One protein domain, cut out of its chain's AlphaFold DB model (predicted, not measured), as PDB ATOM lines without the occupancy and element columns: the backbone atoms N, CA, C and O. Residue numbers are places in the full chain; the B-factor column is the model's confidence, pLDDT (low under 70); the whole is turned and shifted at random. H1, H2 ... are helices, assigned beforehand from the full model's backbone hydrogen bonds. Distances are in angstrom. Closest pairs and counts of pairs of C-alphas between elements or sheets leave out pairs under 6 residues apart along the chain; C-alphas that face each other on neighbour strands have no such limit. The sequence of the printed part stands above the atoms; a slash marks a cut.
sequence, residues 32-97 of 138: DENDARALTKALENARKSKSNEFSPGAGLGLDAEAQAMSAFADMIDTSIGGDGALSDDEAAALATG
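This is residues 32 to 97 of the 138 residues of an uncharacterized protein of Ostreococcus tauri (UniProt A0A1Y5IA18). What is the shape? Two long helices, H1 and H2, cross as an X, and the short H3 packs on the first part of H1. Residues 78 to 84 stick out. What is printed? The printed part has 66 residues with three named helices, in the order H1, H2, H3, and is all helix. It is compact, with a radius of gyration of the C-alphas of 11.2 A, and spans 29 by 26 by 13 A.

How do the long helices stand? H1, residues 32 to 51, touches H2, residues 64 to 80, with its residues 39 to 47 alone, about perpendicular at 82 degrees; their closest C-alphas, of Ala 42 and Ser 70, are 4.4 A apart. And the third? H3, residues 88 to 97, touches H1 at its residues 32 to 40 alone, opposite ways at a steep tilt of 65 degrees; their closest C-alphas, of Ala 36 and Ala 92, are 4.6 A apart. H2 and H3 are apart. Are the backbones bonded? Every O i to N i+4 pair is within hydrogen-bond range in H2 and H3, and 15 of 16 in H1.

Where does the first helix begin? H1 begins at C-alpha 32, (9.538, -30.233, 2.348), and measures 29.3 A. And the others? H2 measures 24.7 A; H3, 14.0 A, ends at C-alpha 97, (10.206, -21.106, -3.166).

How large is it? The C-alphas farthest apart, of Asp 32 and Glu 53, are 31.9 A apart. Which link is long? H1 to H2, residues 52 to 63; the printed part has no cut. Where is confidence low? The pLDDT is under 70 at residues 32 to 35 and 81 to 97.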
ATOM      1  N   ASP A  32      10.429 -31.340   2.723       56.88
ATOM      2  CA  ASP A  32       9.538 -30.233   2.348       56.88
ATOM      3  C   ASP A  32       8.224 -30.124   3.160       56.88
ATOM      4  O   ASP A  32       7.520 -29.122   3.090       56.88
ATOM      5  N   GLU A  33       7.895 -31.120   3.988       54.94
ATOM      6  CA  GLU A  33       6.713 -31.121   4.860       54.94
ATOM      7  C   GLU A  33       7.004 -30.627   6.286       54.94
ATOM      8  O   GLU A  33       6.123 -30.067   6.943       54.94
ATOM      9  N   ASN A  34       8.223 -30.831   6.797       63.31
ATOM     10  CA  ASN A  34       8.574 -30.418   8.158       63.31
ATOM     11  C   ASN A  34       8.769 -28.903   8.253       63.31
ATOM     12  O   ASN A  34       8.372 -28.305   9.255       63.31
ATOM     13  N   ASP A  35       9.308 -28.284   7.205       65.94
ATOM     14  CA  ASP A  35       9.521 -26.836   7.158       65.94
ATOM     15  C   ASP A  35       8.214 -26.077   6.944       65.94
ATOM     16  O   ASP A  35       7.977 -25.071   7.610       65.94
ATOM     17  N   ALA A  36       7.317 -26.603   6.104       70.81
ATOM     18  CA  ALA A  36       5.967 -26.066   5.951       70.81
ATOM     19  C   ALA A  36       5.217 -26.082   7.294       70.81
ATOM     20  O   ALA A  36       4.702 -25.059   7.738       70.81
ATOM     21  N   ARG A  37       5.254 -27.210   8.020       74.75
ATOM     22  CA  ARG A  37       4.663 -27.312   9.367       74.75
ATOM     23  C   ARG A  37       5.323 -26.373  10.377       74.75
ATOM     24  O   ARG A  37       4.636 -25.831  11.247       74.75
ATOM     25  N   ALA A  38       6.640 -26.183  10.292       77.69
ATOM     26  CA  ALA A  38       7.362 -25.242  11.143       77.69
ATOM     27  C   ALA A  38       6.937 -23.792  10.864       77.69
ATOM     28  O   ALA A  38       6.735 -23.032  11.812       77.69
ATOM     29  N   LEU A  39       6.725 -23.438   9.593       77.31
ATOM     30  CA  LEU A  39       6.245 -22.125   9.177       77.31
ATOM     31  C   LEU A  39       4.794 -21.880   9.615       77.31
ATOM     32  O   LEU A  39       4.520 -20.840  10.210       77.31
ATOM     33  N   THR A  40       3.883 -22.844   9.432       80.69
ATOM     34  CA  THR A  40       2.492 -22.744   9.920       80.69
ATOM     35  C   THR A  40       2.456 -22.524  11.433       80.69
ATOM     36  O   THR A  40       1.774 -21.629  11.934       80.69
ATOM     37  N   LYS A  41       3.262 -23.279  12.189       83.06
ATOM     38  CA  LYS A  41       3.363 -23.112  13.645       83.06
ATOM     39  C   LYS A  41       3.951 -21.753  14.036       83.06
ATOM     40  O   LYS A  41       3.524 -21.156  15.023       83.06
ATOM     41  N   ALA A  42       4.925 -21.255  13.281       85.25
ATOM     42  CA  ALA A  42       5.503 -19.937  13.498       85.25
ATOM     43  C   ALA A  42       4.505 -18.805  13.199       85.25
ATOM     44  O   ALA A  42       4.447 -17.848  13.971       85.25
ATOM     45  N   LEU A  43       3.666 -18.946  12.167       82.50
ATOM     46  CA  LEU A  43       2.556 -18.029  11.870       82.50
ATOM     47  C   LEU A  43       1.534 -17.996  13.013       82.50
ATOM     48  O   LEU A  43       1.125 -16.921  13.452       82.50
ATOM     49  N   GLU A  44       1.154 -19.154  13.558       84.44
ATOM     50  CA  GLU A  44       0.279 -19.200  14.733       84.44
ATOM     51  C   GLU A  44       0.894 -18.500  15.947       84.44
ATOM     52  O   GLU A  44       0.206 -17.769  16.662       84.44
ATOM     53  N   ASN A  45       2.183 -18.729  16.200       86.25
ATOM     54  CA  ASN A  45       2.891 -18.111  17.316       86.25
ATOM     55  C   ASN A  45       2.999 -16.595  17.137       86.25
ATOM     56  O   ASN A  45       2.746 -15.857  18.084       86.25
ATOM     57  N   ALA A  46       3.300 -16.122  15.928       82.62
ATOM     58  CA  ALA A  46       3.304 -14.702  15.595       82.62
ATOM     59  C   ALA A  46       1.946 -14.052  15.892       82.62
ATOM     60  O   ALA A  46       1.880 -13.050  16.607       82.62
ATOM     61  N   ARG A  47       0.848 -14.680  15.446       82.19
ATOM     62  CA  ARG A  47      -0.524 -14.211  15.708       82.19
ATOM     63  C   ARG A  47      -0.860 -14.203  17.204       82.19
ATOM     64  O   ARG A  47      -1.436 -13.229  17.683       82.19
ATOM     65  N   LYS A  48      -0.461 -15.238  17.953       85.88
ATOM     66  CA  LYS A  48      -0.642 -15.325  19.418       85.88
ATOM     67  C   LYS A  48       0.179 -14.278  20.180       85.88
ATOM     68  O   LYS A  48      -0.297 -13.728  21.167       85.88
ATOM     69  N   SER A  49       1.401 -13.979  19.746       84.81
ATOM     70  CA  SER A  49       2.199 -12.898  20.338       84.81
ATOM     71  C   SER A  49       1.573 -11.534  20.055       84.81
ATOM     72  O   SER A  49       1.430 -10.735  20.978       84.81
ATOM     73  N   LYS A  50       1.101 -11.307  18.823       83.75
ATOM     74  CA  LYS A  50       0.416 -10.073  18.415       83.75
ATOM     75  C   LYS A  50      -0.876  -9.832  19.196       83.75
ATOM     76  O   LYS A  50      -1.117  -8.705  19.617       83.75
ATOM     77  N   SER A  51      -1.677 -10.873  19.455       84.88
ATOM     78  CA  SER A  51      -2.880 -10.753  20.296       84.88
ATOM     79  C   SER A  51      -2.571 -10.400  21.753       84.88
ATOM     80  O   SER A  51      -3.437  -9.881  22.447       84.88
ATOM     81  N   ASN A  52      -1.348 -10.679  22.207       85.38
ATOM     82  CA  ASN A  52      -0.860 -10.352  23.544       85.38
ATOM     83  C   ASN A  52      -0.019  -9.059  23.570       85.38
ATOM     84  O   ASN A  52       0.675  -8.820  24.554       85.38
ATOM     85  N   GLU A  53      -0.032  -8.258  22.495       85.44
ATOM     86  CA  GLU A  53       0.754  -7.018  22.344       85.44
ATOM     87  C   GLU A  53       2.280  -7.206  22.473       85.44
ATOM     88  O   GLU A  53       3.031  -6.259  22.712       85.44
ATOM     89  N   PHE A  54       2.768  -8.432  22.276       86.62
ATOM     90  CA  PHE A  54       4.192  -8.747  22.284       86.62
ATOM     91  C   PHE A  54       4.774  -8.772  20.869       86.62
ATOM     92  O   PHE A  54       4.084  -9.030  19.884       86.62
ATOM     93  N   SER A  55       6.092  -8.565  20.789       84.88
ATOM     94  CA  SER A  55       6.868  -8.817  19.569       84.88
ATOM     95  C   SER A  55       6.636 -10.257  19.065       84.88
ATOM     96  O   SER A  55       6.486 -11.154  19.901       84.88
ATOM     97  N   PRO A  56       6.619 -10.523  17.747       84.19
ATOM     98  CA  PRO A  56       6.383 -11.862  17.205       84.19
ATOM     99  C   PRO A  56       7.280 -12.941  17.836       84.19
ATOM    100  O   PRO A  56       8.504 -12.829  17.848       84.19
ATOM    101  N   GLY A  57       6.666 -13.989  18.396       83.50
ATOM    102  CA  GLY A  57       7.355 -15.072  19.110       83.50
ATOM    103  C   GLY A  57       7.702 -14.772  20.577       83.50
ATOM    104  O   GLY A  57       7.994 -15.701  21.333       83.50
ATOM    105  N   ALA A  58       7.632 -13.514  21.024       83.94
ATOM    106  CA  ALA A  58       7.870 -13.135  22.415       83.94
ATOM    107  C   ALA A  58       6.657 -13.445  23.311       83.94
ATOM    108  O   ALA A  58       5.520 -13.562  22.850       83.94
ATOM    109  N   GLY A  59       6.911 -13.612  24.613       81.06
ATOM    110  CA  GLY A  59       5.877 -13.904  25.617       81.06
ATOM    111  C   GLY A  59       5.358 -15.350  25.623       81.06
ATOM    112  O   GLY A  59       4.579 -15.705  26.499       81.06
ATOM    113  N   LEU A  60       5.816 -16.203  24.696       83.25
ATOM    114  CA  LEU A  60       5.365 -17.596  24.544       83.25
ATOM    115  C   LEU A  60       6.321 -18.644  25.148       83.25
ATOM    116  O   LEU A  60       6.084 -19.841  25.011       83.25
ATOM    117  N   GLY A  61       7.417 -18.219  25.789       86.75
ATOM    118  CA  GLY A  61       8.419 -19.135  26.358       86.75
ATOM    119  C   GLY A  61       9.191 -19.955  25.314       86.75
ATOM    120  O   GLY A  61       9.746 -21.000  25.644       86.75
ATOM    121  N   LEU A  62       9.201 -19.499  24.058       84.19
ATOM    122  CA  LEU A  62       9.892 -20.139  22.940       84.19
ATOM    123  C   LEU A  62      11.407 -19.908  23.006       84.19
ATOM    124  O   LEU A  62      11.865 -18.910  23.566       84.19
ATOM    125  N   ASP A  63      12.177 -20.812  22.400       85.44
ATOM    126  CA  ASP A  63      13.619 -20.640  22.218       85.44
ATOM    127  C   ASP A  63      13.942 -19.572  21.156       85.44
ATOM    128  O   ASP A  63      13.072 -19.091  20.427       85.44
ATOM    129  N   ALA A  64      15.210 -19.163  21.087       82.75
ATOM    130  CA  ALA A  64      15.636 -18.083  20.195       82.75
ATOM    131  C   ALA A  64      15.373 -18.395  18.709       82.75
ATOM    132  O   ALA A  64      15.068 -17.489  17.934       82.75
ATOM    133  N   GLU A  65      15.462 -19.666  18.311       79.06
ATOM    134  CA  GLU A  65      15.230 -20.106  16.934       79.06
ATOM    135  C   GLU A  65      13.739 -20.034  16.567       79.06
ATOM    136  O   GLU A  65      13.387 -19.468  15.531       79.06
ATOM    137  N   ALA A  66      12.840 -20.493  17.441       77.88
ATOM    138  CA  ALA A  66      11.400 -20.391  17.222       77.88
ATOM    139  C   ALA A  66      10.881 -18.946  17.326       77.88
ATOM    140  O   ALA A  66       9.924 -18.590  16.632       77.88
ATOM    141  N   GLN A  67      11.509 -18.092  18.141       84.38
ATOM    142  CA  GLN A  67      11.226 -16.652  18.152       84.38
ATOM    143  C   GLN A  67      11.606 -16.004  16.817       84.38
ATOM    144  O   GLN A  67      10.793 -15.293  16.228       84.38
ATOM    145  N   ALA A  68      12.802 -16.301  16.297       84.25
ATOM    146  CA  ALA A  68      13.244 -15.804  14.997       84.25
ATOM    147  C   ALA A  68      12.330 -16.285  13.859       84.25
ATOM    148  O   ALA A  68      11.949 -15.489  13.003       84.25
ATOM    149  N   MET A  69      11.917 -17.555  13.888       81.94
ATOM    150  CA  MET A  69      10.972 -18.098  12.911       81.94
ATOM    151  C   MET A  69       9.604 -17.407  12.994       81.94
ATOM    152  O   MET A  69       8.990 -17.129  11.971       81.94
ATOM    153  N   SER A  70       9.137 -17.075  14.201       85.38
ATOM    154  CA  SER A  70       7.874 -16.348  14.392       85.38
ATOM    155  C   SER A  70       7.960 -14.908  13.871       85.38
ATOM    156  O   SER A  70       7.017 -14.422  13.257       85.38
ATOM    157  N   ALA A  71       9.097 -14.231  14.047       86.56
ATOM    158  CA  ALA A  71       9.332 -12.915  13.451       86.56
ATOM    159  C   ALA A  71       9.405 -12.967  11.919       86.56
ATOM    160  O   ALA A  71       8.843 -12.108  11.242       86.56
ATOM    161  N   PHE A  72      10.046 -13.999  11.369       82.69
ATOM    162  CA  PHE A  72      10.059 -14.245   9.930       82.69
ATOM    163  C   PHE A  72       8.644 -14.492   9.383       82.69
ATOM    164  O   PHE A  72       8.264 -13.922   8.363       82.69
ATOM    165  N   ALA A  73       7.836 -15.269  10.101       85.25
ATOM    166  CA  ALA A  73       6.446 -15.531   9.750       85.25
ATOM    167  C   ALA A  73       5.568 -14.262   9.790       85.25
ATOM    168  O   ALA A  73       4.782 -14.044   8.872       85.25
ATOM    169  N   ASP A  74       5.724 -13.395  10.796       84.25
ATOM    170  CA  ASP A  74       5.004 -12.112  10.872       84.25
ATOM    171  C   ASP A  74       5.378 -11.163   9.722       84.25
ATOM    172  O   ASP A  74       4.520 -10.496   9.143       84.25
ATOM    173  N   MET A  75       6.654 -11.142   9.324       83.75
ATOM    174  CA  MET A  75       7.094 -10.395   8.143       83.75
ATOM    175  C   MET A  75       6.405 -10.902   6.868       83.75
ATOM    176  O   MET A  75       5.997 -10.098   6.032       83.75
ATOM    177  N   ILE A  76       6.237 -12.219   6.722       79.69
ATOM    178  CA  ILE A  76       5.520 -12.804   5.584       79.69
ATOM    179  C   ILE A  76       4.040 -12.388   5.617       79.69
ATOM    180  O   ILE A  76       3.550 -11.824   4.640       79.69
ATOM    181  N   ASP A  77       3.358 -12.591   6.746       79.19
ATOM    182  CA  ASP A  77       1.929 -12.279   6.935       79.19
ATOM    183  C   ASP A  77       1.629 -10.786   6.683       79.19
ATOM    184  O   ASP A  77       0.672 -10.435   5.994       79.19
ATOM    185  N   THR A  78       2.498  -9.886   7.158       78.94
ATOM    186  CA  THR A  78       2.368  -8.437   6.918       78.94
ATOM    187  C   THR A  78       2.673  -8.037   5.474       78.94
ATOM    188  O   THR A  78       2.013  -7.143   4.944       78.94
ATOM    189  N   SER A  79       3.630  -8.698   4.815       73.56
ATOM    190  CA  SER A  79       3.998  -8.411   3.421       73.56
ATOM    191  C   SER A  79       2.926  -8.808   2.401       73.56
ATOM    192  O   SER A  79       2.819  -8.173   1.354       73.56
ATOM    193  N   ILE A  80       2.114  -9.820   2.718       71.00
ATOM    194  CA  ILE A  80       1.008 -10.296   1.871       71.00
ATOM    195  C   ILE A  80      -0.209  -9.366   1.958       71.00
ATOM    196  O   ILE A  80      -1.051  -9.361   1.066       71.00
ATOM    197  N   GLY A  81      -0.242  -8.496   2.972       53.00
ATOM    198  CA  GLY A  81      -1.183  -7.393   3.064       53.00
ATOM    199  C   GLY A  81      -2.601  -7.846   3.393       53.00
ATOM    200  O   GLY A  81      -3.426  -7.938   2.502       53.00
ATOM    201  N   GLY A  82      -2.887  -8.054   4.682       56.22
ATOM    202  CA  GLY A  82      -4.197  -7.877   5.338       56.22
ATOM    203  C   GLY A  82      -5.400  -8.749   4.932       56.22
ATOM    204  O   GLY A  82      -6.205  -9.060   5.806       56.22
ATOM    205  N   ASP A  83      -5.528  -9.158   3.672       54.41
ATOM    206  CA  ASP A  83      -6.758  -9.725   3.099       54.41
ATOM    207  C   ASP A  83      -6.718 -11.249   2.905       54.41
ATOM    208  O   ASP A  83      -7.717 -11.854   2.520       54.41
ATOM    209  N   GLY A  84      -5.602 -11.907   3.219       52.56
ATOM    210  CA  GLY A  84      -5.498 -13.359   3.100       52.56
ATOM    211  C   GLY A  84      -4.527 -13.939   4.107       52.56
ATOM    212  O   GLY A  84      -3.317 -13.789   3.966       52.56
ATOM    213  N   ALA A  85      -5.052 -14.638   5.116       60.53
ATOM    214  CA  ALA A  85      -4.242 -15.610   5.832       60.53
ATOM    215  C   ALA A  85      -3.737 -16.629   4.802       60.53
ATOM    216  O   ALA A  85      -4.559 -17.222   4.105       60.53
ATOM    217  N   LEU A  86      -2.417 -16.813   4.719       62.16
ATOM    218  CA  LEU A  86      -1.825 -17.857   3.884       62.16
ATOM    219  C   LEU A  86      -2.522 -19.189   4.153       62.16
ATOM    220  O   LEU A  86      -2.590 -19.627   5.306       62.16
ATOM    221  N   SER A  87      -3.037 -19.813   3.096       64.56
ATOM    222  CA  SER A  87      -3.440 -21.213   3.167       64.56
ATOM    223  C   SER A  87      -2.206 -22.088   3.402       64.56
ATOM    224  O   SER A  87      -1.081 -21.706   3.065       64.56
ATOM    225  N   ASP A  88      -2.399 -23.271   3.985       63.69
ATOM    226  CA  ASP A  88      -1.290 -24.193   4.269       63.69
ATOM    227  C   ASP A  88      -0.500 -24.557   2.995       63.69
ATOM    228  O   ASP A  88       0.723 -24.700   3.042       63.69
ATOM    229  N   ASP A  89      -1.177 -24.613   1.844       61.31
ATOM    230  CA  ASP A  89      -0.567 -24.885   0.540       61.31
ATOM    231  C   ASP A  89       0.320 -23.723   0.054       61.31
ATOM    232  O   ASP A  89       1.397 -23.942  -0.505       61.31
ATOM    233  N   GLU A  90      -0.081 -22.474   0.303       66.31
ATOM    234  CA  GLU A  90       0.718 -21.289  -0.037       66.31
ATOM    235  C   GLU A  90       1.903 -21.113   0.918       66.31
ATOM    236  O   GLU A  90       2.994 -20.730   0.489       66.31
ATOM    237  N   ALA A  91       1.719 -21.443   2.201       66.62
ATOM    238  CA  ALA A  91       2.804 -21.485   3.176       66.62
ATOM    239  C   ALA A  91       3.854 -22.541   2.788       66.62
ATOM    240  O   ALA A  91       5.054 -22.259   2.829       66.62
ATOM    241  N   ALA A  92       3.417 -23.722   2.342       64.56
ATOM    242  CA  ALA A  92       4.308 -24.753   1.818       64.56
ATOM    243  C   ALA A  92       5.047 -24.278   0.557       64.56
ATOM    244  O   ALA A  92       6.272 -24.370   0.497       64.56
ATOM    245  N   ALA A  93       4.333 -23.689  -0.410       65.56
ATOM    246  CA  ALA A  93       4.930 -23.169  -1.640       65.56
ATOM    247  C   ALA A  93       5.992 -22.088  -1.366       65.56
ATOM    248  O   ALA A  93       7.058 -22.108  -1.983       65.56
ATOM    249  N   LEU A  94       5.748 -21.187  -0.409       66.31
ATOM    250  CA  LEU A  94       6.709 -20.172   0.036       66.31
ATOM    251  C   LEU A  94       7.929 -20.778   0.733       66.31
ATOM    252  O   LEU A  94       9.055 -20.365   0.447       66.31
ATOM    253  N   ALA A  95       7.721 -21.771   1.603       66.44
ATOM    254  CA  ALA A  95       8.813 -22.483   2.264       66.44
ATOM    255  C   ALA A  95       9.756 -23.133   1.234       66.44
ATOM    256  O   ALA A  95      10.977 -23.024   1.354       66.44
ATOM    257  N   THR A  96       9.204 -23.710   0.163       63.81
ATOM    258  CA  THR A  96       9.992 -24.270  -0.945       63.81
ATOM    259  C   THR A  96      10.548 -23.222  -1.914       63.81
ATOM    260  O   THR A  96      11.653 -23.391  -2.426       63.81
ATOM    261  N   GLY A  97       9.840 -22.117  -2.163       62.81
ATOM    262  CA  GLY A  97      10.206 -21.106  -3.166       62.81
ATOM    263  C   GLY A  97      11.468 -20.304  -2.829       62.81
ATOM    264  O   GLY A  97      12.117 -19.765  -3.723       62.81
TER     265      GLY A  97